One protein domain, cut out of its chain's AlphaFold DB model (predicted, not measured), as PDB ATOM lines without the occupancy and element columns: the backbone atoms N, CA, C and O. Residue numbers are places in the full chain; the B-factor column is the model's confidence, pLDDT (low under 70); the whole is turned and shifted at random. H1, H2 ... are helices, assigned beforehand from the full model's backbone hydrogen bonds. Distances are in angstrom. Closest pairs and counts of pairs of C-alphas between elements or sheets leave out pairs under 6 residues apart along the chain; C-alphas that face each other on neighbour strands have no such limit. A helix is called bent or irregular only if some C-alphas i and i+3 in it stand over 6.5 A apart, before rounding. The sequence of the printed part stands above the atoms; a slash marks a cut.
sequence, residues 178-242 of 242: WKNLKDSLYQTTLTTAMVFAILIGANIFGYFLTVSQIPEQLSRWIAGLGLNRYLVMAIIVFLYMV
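This is residues 178 to 242 of the 242 residues of the protein "DctM domain-containing protein" of Deltaproteobacteria bacterium (UniProt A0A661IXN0). The model is an open hook: one long straight helix, H1, makes the shaft, and two much shorter helices, H2 and H3, make the crook at its far end. H2 turns off from the end of H1 at an angle, and after a short loop H3 folds back partly toward the side from which H1 came, leaving the space between H1 and H3 empty. The printed part has 65 residues with three named helices, in the order H1, H2, H3, and no named strand; its class is all helix. The whole is extended, with a radius of gyration of the C-alphas of 20.6 A, and the C-alphas span 65 by 29 by 16 A along their three main axes.

From the first printed residue the backbone runs in H1, residues 178 to 211, which touches no helix. A tight link of 2 residues, Ser 212 and Gln 213, joins it to H2, residues 214 to 224. H1 and H2 are close but not clearly touching: their closest C-alphas, those of Leu 209 and Pro 215, are 6.8 A apart. Their lines stand at a steep tilt of 50 degrees, the same way, and their centres are 32.6 A apart. A tight link of 4 residues, 225 to 228, leads on to H3, residues 229 to 241. H2 and H3 are apart, but only just, with their closest C-alphas 8.0 A from each other. H1 and H3 are apart. In H1, H2 and H3 every O i to N i+4 pair is within hydrogen-bond range.

H1 begins at Trp 178, whose C-alpha is at (40.615, -39.835, -26.712), and ends at Val 211, with its C-alpha at (-7.711, -37.815, -30.922); it has 34 residues and measures 48.6 A from first to last C-alpha. H2, from Ile 214 to Gly 224, has 11 residues and measures 15.2 A. H3, from Arg 229 to Met 241, has 13 residues and measures 18.6 A, and its last C-alpha is at (3.367, -34.013, -57.552). None of the three is bent.

The two C-alphas farthest apart are those of Trp 178 and Gly 226, at 65.5 A, while the first and last printed C-alphas, those of Trp 178 and Val 242, are 50.1 A apart. Residues 178 to 221 stand free, of which 178 to 211 belong to H1 and 214 to 221 belong to H2. The printed part has no cut and no long link, and Val 242 is the chain's last residue. The mean pLDDT of the printed part is 87.1, and no printed residue is under 70.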
ATOM      1  N   TRP A 178      41.744 -40.383 -27.479       88.94
ATOM      2  CA  TRP A 178      40.615 -39.835 -26.712       88.94
ATOM      3  C   TRP A 178      39.808 -38.804 -27.513       88.94
ATOM      4  O   TRP A 178      38.583 -38.764 -27.430       88.94
ATOM      5  N   LYS A 179      40.497 -38.019 -28.352       88.88
ATOM      6  CA  LYS A 179      39.875 -37.064 -29.271       88.88
ATOM      7  C   LYS A 179      38.971 -37.765 -30.292       88.88
ATOM      8  O   LYS A 179      37.790 -37.453 -30.345       88.88
ATOM      9  N   ASN A 180      39.488 -38.755 -31.028       85.25
ATOM     10  CA  ASN A 180      38.708 -39.481 -32.041       85.25
ATOM     11  C   ASN A 180      37.504 -40.214 -31.431       85.25
ATOM     12  O   ASN A 180      36.432 -40.255 -32.037       85.25
ATOM     13  N   LEU A 181      37.670 -40.778 -30.230       87.31
ATOM     14  CA  LEU A 181      36.583 -41.437 -29.510       87.31
ATOM     15  C   LEU A 181      35.488 -40.433 -29.124       87.31
ATOM     16  O   LEU A 181      34.313 -40.673 -29.403       87.31
ATOM     17  N   LYS A 182      35.868 -39.293 -28.532       90.12
ATOM     18  CA  LYS A 182      34.931 -38.233 -28.144       90.12
ATOM     19  C   LYS A 182      34.203 -37.649 -29.356       90.12
ATOM     20  O   LYS A 182      32.987 -37.494 -29.299       90.12
ATOM     21  N   ASP A 183      34.918 -37.386 -30.448       86.69
ATOM     22  CA  ASP A 183      34.337 -36.857 -31.685       86.69
ATOM     23  C   ASP A 183      33.326 -37.850 -32.288       86.69
ATOM     24  O   ASP A 183      32.217 -37.458 -32.658       86.69
ATOM     25  N   SER A 184      33.649 -39.148 -32.305       85.94
ATOM     26  CA  SER A 184      32.748 -40.199 -32.809       85.94
ATOM     27  C   SER A 184      31.483 -40.342 -31.953       85.94
ATOM     28  O   SER A 184      30.372 -40.423 -32.485       85.94
ATOM     29  N   LEU A 185      31.625 -40.328 -30.623       89.06
ATOM     30  CA  LEU A 185      30.494 -40.373 -29.690       89.06
ATOM     31  C   LEU A 185      29.611 -39.129 -29.810       89.06
ATOM     32  O   LEU A 185      28.387 -39.245 -29.805       89.06
ATOM     33  N   TYR A 186      30.212 -37.948 -29.963       88.69
ATOM     34  CA  TYR A 186      29.477 -36.699 -30.131       88.69
ATOM     35  C   TYR A 186      28.653 -36.699 -31.425       88.69
ATOM     36  O   TYR A 186      27.458 -36.413 -31.387       88.69
ATOM     37  N   GLN A 187      29.244 -37.114 -32.550       80.81
ATOM     38  CA  GLN A 187      28.532 -37.241 -33.830       80.81
ATOM     39  C   GLN A 187      27.394 -38.268 -33.773       80.81
ATOM     40  O   GLN A 187      26.291 -38.024 -34.273       80.81
ATOM     41  N   THR A 188      27.631 -39.401 -33.108       84.50
ATOM     42  CA  THR A 188      26.601 -40.428 -32.891       84.50
ATOM     43  C   THR A 188      25.459 -39.884 -32.033       84.50
ATOM     44  O   THR A 188      24.288 -40.085 -32.355       84.50
ATOM     45  N   THR A 189      25.786 -39.134 -30.977       89.94
ATOM     46  CA  THR A 189      24.805 -38.512 -30.078       89.94
ATOM     47  C   THR A 189      23.965 -37.470 -30.804       89.94
ATOM     48  O   THR A 189      22.748 -37.490 -30.666       89.94
ATOM     49  N   LEU A 190      24.579 -36.602 -31.615       84.69
ATOM     50  CA  LEU A 190      23.854 -35.617 -32.425       84.69
ATOM     51  C   LEU A 190      22.863 -36.293 -33.371       84.69
ATOM     52  O   LEU A 190      21.687 -35.937 -33.383       84.69
ATOM     53  N   THR A 191      23.322 -37.304 -34.110       79.44
ATOM     54  CA  THR A 191      22.464 -38.056 -35.034       79.44
ATOM     55  C   THR A 191      21.299 -38.691 -34.275       79.44
ATOM     56  O   THR A 191      20.145 -38.523 -34.653       79.44
ATOM     57  N   THR A 192      21.585 -39.347 -33.151       85.12
ATOM     58  CA  THR A 192      20.578 -40.003 -32.306       85.12
ATOM     59  C   THR A 192      19.577 -39.000 -31.726       85.12
ATOM     60  O   THR A 192      18.375 -39.243 -31.767       85.12
ATOM     61  N   ALA A 193      20.039 -37.842 -31.251       88.94
ATOM     62  CA  ALA A 193      19.185 -36.782 -30.722       88.94
ATOM     63  C   ALA A 193      18.243 -36.213 -31.793       88.94
ATOM     64  O   ALA A 193      17.062 -36.011 -31.514       88.94
ATOM     65  N   MET A 194      18.730 -36.017 -33.026       85.06
ATOM     66  CA  MET A 194      17.888 -35.616 -34.159       85.06
ATOM     67  C   MET A 194      16.807 -36.663 -34.445       85.06
ATOM     68  O   MET A 194      15.646 -36.301 -34.627       85.06
ATOM     69  N   VAL A 195      17.160 -37.956 -34.427       83.62
ATOM     70  CA  VAL A 195      16.183 -39.044 -34.595       83.62
ATOM     71  C   VAL A 195      15.127 -39.011 -33.493       83.62
ATOM     72  O   VAL A 195      13.939 -38.975 -33.802       83.62
ATOM     73  N   PHE A 196      15.527 -38.970 -32.220       87.25
ATOM     74  CA  PHE A 196      14.575 -38.932 -31.107       87.25
ATOM     75  C   PHE A 196      13.671 -37.701 -31.154       87.25
ATOM     76  O   PHE A 196      12.474 -37.834 -30.917       87.25
ATOM     77  N   ALA A 197      14.193 -36.527 -31.513       90.00
ATOM     78  CA  ALA A 197      13.380 -35.323 -31.668       90.00
ATOM     79  C   ALA A 197      12.287 -35.504 -32.739       90.00
ATOM     80  O   ALA A 197      11.126 -35.172 -32.492       90.00
ATOM     81  N   ILE A 198      12.635 -36.089 -33.891       88.25
ATOM     82  CA  ILE A 198      11.675 -36.408 -34.958       88.25
ATOM     83  C   ILE A 198      10.646 -37.433 -34.469       88.25
ATOM     84  O   ILE A 198       9.452 -37.232 -34.676       88.25
ATOM     85  N   LEU A 199      11.079 -38.504 -33.793       87.62
ATOM     86  CA  LEU A 199      10.184 -39.545 -33.279       87.62
ATOM     87  C   LEU A 199       9.197 -38.997 -32.240       87.62
ATOM     88  O   LEU A 199       8.014 -39.324 -32.298       87.62
ATOM     89  N   ILE A 200       9.660 -38.153 -31.313       91.00
ATOM     90  CA  ILE A 200       8.807 -37.515 -30.302       91.00
ATOM     91  C   ILE A 200       7.776 -36.611 -30.987       91.00
ATOM     92  O   ILE A 200       6.584 -36.731 -30.712       91.00
ATOM     93  N   GLY A 201       8.212 -35.753 -31.915       91.56
ATOM     94  CA  GLY A 201       7.313 -34.872 -32.664       91.56
ATOM     95  C   GLY A 201       6.274 -35.646 -33.478       91.56
ATOM     96  O   GLY A 201       5.086 -35.334 -33.417       91.56
ATOM     97  N   ALA A 202       6.702 -36.700 -34.176       88.75
ATOM     98  CA  ALA A 202       5.822 -37.568 -34.950       88.75
ATOM     99  C   ALA A 202       4.797 -38.296 -34.066       88.75
ATOM    100  O   ALA A 202       3.629 -38.365 -34.435       88.75
ATOM    101  N   ASN A 203       5.196 -38.783 -32.885       89.06
ATOM    102  CA  ASN A 203       4.282 -39.441 -31.947       89.06
ATOM    103  C   ASN A 203       3.246 -38.469 -31.371       89.06
ATOM    104  O   ASN A 203       2.058 -38.786 -31.353       89.06
ATOM    105  N   ILE A 204       3.669 -37.274 -30.945       93.31
ATOM    106  CA  ILE A 204       2.749 -36.244 -30.436       93.31
ATOM    107  C   ILE A 204       1.750 -35.846 -31.527       93.31
ATOM    108  O   ILE A 204       0.547 -35.777 -31.272       93.31
ATOM    109  N   PHE A 205       2.231 -35.625 -32.751       90.81
ATOM    110  CA  PHE A 205       1.378 -35.277 -33.883       90.81
ATOM    111  C   PHE A 205       0.432 -36.421 -34.276       90.81
ATOM    112  O   PHE A 205      -0.754 -36.187 -34.500       90.81
ATOM    113  N   GLY A 206       0.915 -37.665 -34.296       88.69
ATOM    114  CA  GLY A 206       0.098 -38.851 -34.557       88.69
ATOM    115  C   GLY A 206      -1.007 -39.039 -33.517       88.69
ATOM    116  O   GLY A 206      -2.162 -39.277 -33.875       88.69
ATOM    117  N   TYR A 207      -0.692 -38.842 -32.234       90.62
ATOM    118  CA  TYR A 207      -1.685 -38.860 -31.161       90.62
ATOM    119  C   TYR A 207      -2.712 -37.735 -31.329       90.62
ATOM    120  O   TYR A 207      -3.915 -37.983 -31.261       90.62
ATOM    121  N   PHE A 208      -2.260 -36.515 -31.636       93.56
ATOM    122  CA  PHE A 208      -3.146 -35.386 -31.918       93.56
ATOM    123  C   PHE A 208      -4.108 -35.674 -33.080       93.56
ATOM    124  O   PHE A 208      -5.306 -35.425 -32.950       93.56
ATOM    125  N   LEU A 209      -3.621 -36.233 -34.193       92.31
ATOM    126  CA  LEU A 209      -4.460 -36.614 -35.333       92.31
ATOM    127  C   LEU A 209      -5.473 -37.704 -34.971       92.31
ATOM    128  O   LEU A 209      -6.620 -37.641 -35.413       92.31
ATOM    129  N   THR A 210      -5.053 -38.676 -34.158       90.56
ATOM    130  CA  THR A 210      -5.904 -39.780 -33.695       90.56
ATOM    131  C   THR A 210      -7.036 -39.265 -32.809       90.56
ATOM    132  O   THR A 210      -8.198 -39.575 -33.053       90.56
ATOM    133  N   VAL A 211      -6.718 -38.418 -31.825       93.50
ATOM    134  CA  VAL A 211      -7.711 -37.815 -30.922       93.50
ATOM    135  C   VAL A 211      -8.639 -36.864 -31.673       93.50
ATOM    136  O   VAL A 211      -9.841 -36.850 -31.425       93.50
ATOM    137  N   SER A 212      -8.102 -36.094 -32.621       93.50
ATOM    138  CA  SER A 212      -8.893 -35.148 -33.416       93.50
ATOM    139  C   SER A 212      -9.775 -35.835 -34.467       93.50
ATOM    140  O   SER A 212     -10.576 -35.164 -35.111       93.50
ATOM    141  N   GLN A 213      -9.613 -37.147 -34.687       92.38
ATOM    142  CA  GLN A 213     -10.314 -37.951 -35.701       92.38
ATOM    143  C   GLN A 213     -10.257 -37.389 -37.134       92.38
ATOM    144  O   GLN A 213     -11.026 -37.808 -38.000       92.38
ATOM    145  N   ILE A 214      -9.326 -36.474 -37.420       91.38
ATOM    146  CA  ILE A 214      -9.195 -35.819 -38.729       91.38
ATOM    147  C   ILE A 214      -8.997 -36.851 -39.853       91.38
ATOM    148  O   ILE A 214      -9.720 -36.765 -40.848       91.38
ATOM    149  N   PRO A 215      -8.097 -37.855 -39.727       87.88
ATOM    150  CA  PRO A 215      -7.909 -38.849 -40.785       87.88
ATOM    151  C   PRO A 215      -9.180 -39.662 -41.059       87.88
ATOM    152  O   PRO A 215      -9.495 -39.960 -42.210       87.88
ATOM    153  N   GLU A 216      -9.934 -39.993 -40.010       89.50
ATOM    154  CA  GLU A 216     -11.154 -40.791 -40.117       89.50
ATOM    155  C   GLU A 216     -12.303 -39.990 -40.740       89.50
ATOM    156  O   GLU A 216     -12.982 -40.482 -41.642       89.50
ATOM    157  N   GLN A 217     -12.490 -38.735 -40.325       90.81
ATOM    158  CA  GLN A 217     -13.483 -37.839 -40.922       90.81
ATOM    159  C   GLN A 217     -13.185 -37.581 -42.400       90.81
ATOM    160  O   GLN A 217     -14.093 -37.656 -43.230       90.81
ATOM    161  N   LEU A 218     -11.914 -37.355 -42.747       87.88
ATOM    162  CA  LEU A 218     -11.490 -37.177 -44.131       87.88
ATOM    163  C   LEU A 218     -11.736 -38.448 -44.958       87.88
ATOM    164  O   LEU A 218     -12.267 -38.370 -46.063       87.88
ATOM    165  N   SER A 219     -11.421 -39.624 -44.405       85.88
ATOM    166  CA  SER A 219     -11.682 -40.915 -45.052       85.88
ATOM    167  C   SER A 219     -13.173 -41.130 -45.321       85.88
ATOM    168  O   SER A 219     -13.547 -41.484 -46.439       85.88
ATOM    169  N   ARG A 220     -14.041 -40.846 -44.341       87.75
ATOM    170  CA  ARG A 220     -15.502 -40.939 -44.501       87.75
ATOM    171  C   ARG A 220     -16.033 -39.945 -45.530       87.75
ATOM    172  O   ARG A 220     -16.894 -40.311 -46.324       87.75
ATOM    173  N   TRP A 221     -15.513 -38.718 -45.543       88.31
ATOM    174  CA  TRP A 221     -15.890 -37.709 -46.534       88.31
ATOM    175  C   TRP A 221     -15.533 -38.160 -47.955       88.31
ATOM    176  O   TRP A 221     -16.389 -38.141 -48.835       88.31
ATOM    177  N   ILE A 222     -14.312 -38.666 -48.157       86.12
ATOM    178  CA  ILE A 222     -13.866 -39.197 -49.453       86.12
ATOM    179  C   ILE A 222     -14.694 -40.423 -49.863       86.12
ATOM    180  O   ILE A 222     -15.111 -40.523 -51.017       86.12
ATOM    181  N   ALA A 223     -14.972 -41.341 -48.933       84.69
ATOM    182  CA  ALA A 223     -15.798 -42.518 -49.200       84.69
ATOM    183  C   ALA A 223     -17.245 -42.143 -49.573       84.69
ATOM    184  O   ALA A 223     -17.846 -42.783 -50.435       84.69
ATOM    185  N   GLY A 224     -17.782 -41.073 -48.979       86.44
ATOM    186  CA  GLY A 224     -19.113 -40.544 -49.281       86.44
ATOM    187  C   GLY A 224     -19.257 -39.952 -50.685       86.44
ATOM    188  O   GLY A 224     -20.370 -39.878 -51.196       86.44
ATOM    189  N   LEU A 225     -18.154 -39.584 -51.348       83.69
ATOM    190  CA  LEU A 225     -18.177 -39.068 -52.723       83.69
ATOM    191  C   LEU A 225     -18.460 -40.161 -53.770       83.69
ATOM    192  O   LEU A 225     -18.656 -39.840 -54.940       83.69
ATOM    193  N   GLY A 226     -18.454 -41.446 -53.386       81.62
ATOM    194  CA  GLY A 226     -18.706 -42.565 -54.304       81.62
ATOM    195  C   GLY A 226     -17.682 -42.684 -55.441       81.62
ATOM    196  O   GLY A 226     -17.943 -43.334 -56.452       81.62
ATOM    197  N   LEU A 227     -16.521 -42.036 -55.304       81.56
ATOM    198  CA  LEU A 227     -15.487 -41.998 -56.333       81.56
ATOM    199  C   LEU A 227     -14.820 -43.369 -56.474       81.56
ATOM    200  O   LEU A 227     -14.571 -44.083 -55.502       81.56
ATOM    201  N   ASN A 228     -14.476 -43.722 -57.711       86.50
ATOM    202  CA  ASN A 228     -13.717 -44.934 -57.985       86.50
ATOM    203  C   ASN A 228     -12.352 -44.876 -57.269       86.50
ATOM    204  O   ASN A 228     -11.633 -43.881 -57.381       86.50
ATOM    205  N   ARG A 229     -11.962 -45.964 -56.588       83.81
ATOM    206  CA  ARG A 229     -10.685 -46.112 -55.859       83.81
ATOM    207  C   ARG A 229      -9.455 -45.654 -56.654       83.81
ATOM    208  O   ARG A 229      -8.540 -45.069 -56.084       83.81
ATOM    209  N   TYR A 230      -9.444 -45.885 -57.970       87.38
ATOM    210  CA  TYR A 230      -8.332 -45.485 -58.838       87.38
ATOM    211  C   TYR A 230      -8.254 -43.968 -59.036       87.38
ATOM    212  O   TYR A 230      -7.162 -43.422 -59.145       87.38
ATOM    213  N   LEU A 231      -9.398 -43.283 -59.043       85.88
ATOM    214  CA  LEU A 231      -9.469 -41.835 -59.212       85.88
ATOM    215  C   LEU A 231      -9.069 -41.110 -57.923       85.88
ATOM    216  O   LEU A 231      -8.334 -40.131 -57.984       85.88
ATOM    217  N   VAL A 232      -9.447 -41.645 -56.757       86.44
ATOM    218  CA  VAL A 232      -8.947 -41.154 -55.461       86.44
ATOM    219  C   VAL A 232      -7.423 -41.289 -55.386       86.44
ATOM    220  O   VAL A 232      -6.744 -40.319 -55.060       86.44
ATOM    221  N   MET A 233      -6.868 -42.449 -55.765       85.00
ATOM    222  CA  MET A 233      -5.410 -42.622 -55.837       85.00
ATOM    223  C   MET A 233      -4.749 -41.652 -56.823       85.00
ATOM    224  O   MET A 233      -3.705 -41.093 -56.501       85.00
ATOM    225  N   ALA A 234      -5.351 -41.411 -57.991       86.31
ATOM    226  CA  ALA A 234      -4.819 -40.459 -58.964       86.31
ATOM    227  C   ALA A 234      -4.780 -39.022 -58.415       86.31
ATOM    228  O   ALA A 234      -3.782 -38.333 -58.603       86.31
ATOM    229  N   ILE A 235      -5.820 -38.588 -57.691       85.69
ATOM    230  CA  ILE A 235      -5.859 -37.267 -57.043       85.69
ATOM    231  C   ILE A 235      -4.770 -37.152 -55.975       85.69
ATOM    232  O   ILE A 235      -4.074 -36.141 -55.933       85.69
ATOM    233  N   ILE A 236      -4.595 -38.180 -55.139       86.69
ATOM    234  CA  ILE A 236      -3.548 -38.186 -54.107       86.69
ATOM    235  C   ILE A 236      -2.166 -38.065 -54.760       86.69
ATOM    236  O   ILE A 236      -1.370 -37.228 -54.345       86.69
ATOM    237  N   VAL A 237      -1.887 -38.854 -55.802       86.94
ATOM    238  CA  VAL A 237      -0.607 -38.794 -56.529       86.94
ATOM    239  C   VAL A 237      -0.399 -37.427 -57.179       86.94
ATOM    240  O   VAL A 237       0.698 -36.883 -57.093       86.94
ATOM    241  N   PHE A 238      -1.435 -36.851 -57.790       88.50
ATOM    242  CA  PHE A 238      -1.361 -35.526 -58.403       88.50
ATOM    243  C   PHE A 238      -1.064 -34.436 -57.369       88.50
ATOM    244  O   PHE A 238      -0.182 -33.614 -57.591       88.50
ATOM    245  N   LEU A 239      -1.735 -34.467 -56.215       85.56
ATOM    246  CA  LEU A 239      -1.502 -33.520 -55.123       85.56
ATOM    247  C   LEU A 239      -0.086 -33.635 -54.545       85.56
ATOM    248  O   LEU A 239       0.480 -32.627 -54.154       85.56
ATOM    249  N   TYR A 240       0.499 -34.835 -54.514       78.75
ATOM    250  CA  TYR A 240       1.903 -35.027 -54.128       78.75
ATOM    251  C   TYR A 240       2.909 -34.522 -55.174       78.75
ATOM    252  O   TYR A 240       4.078 -34.332 -54.840       78.75
ATOM    253  N   MET A 241       2.496 -34.390 -56.437       76.06
ATOM    254  CA  MET A 241       3.367 -34.013 -57.552       76.06
ATOM    255  C   MET A 241       3.387 -32.497 -57.811       76.06
ATOM    256  O   MET A 241       4.353 -32.010 -58.401       76.06
ATOM    257  N   VAL A 242       2.333 -31.785 -57.398       72.25
ATOM    258  CA  VAL A 242       2.204 -30.314 -57.429       72.25
ATOM    259  C   VAL A 242       2.858 -29.703 -56.196       72.25
ATOM    260  O   VAL A 242       3.654 -28.757 -56.383       72.25
TER     261      VAL A 242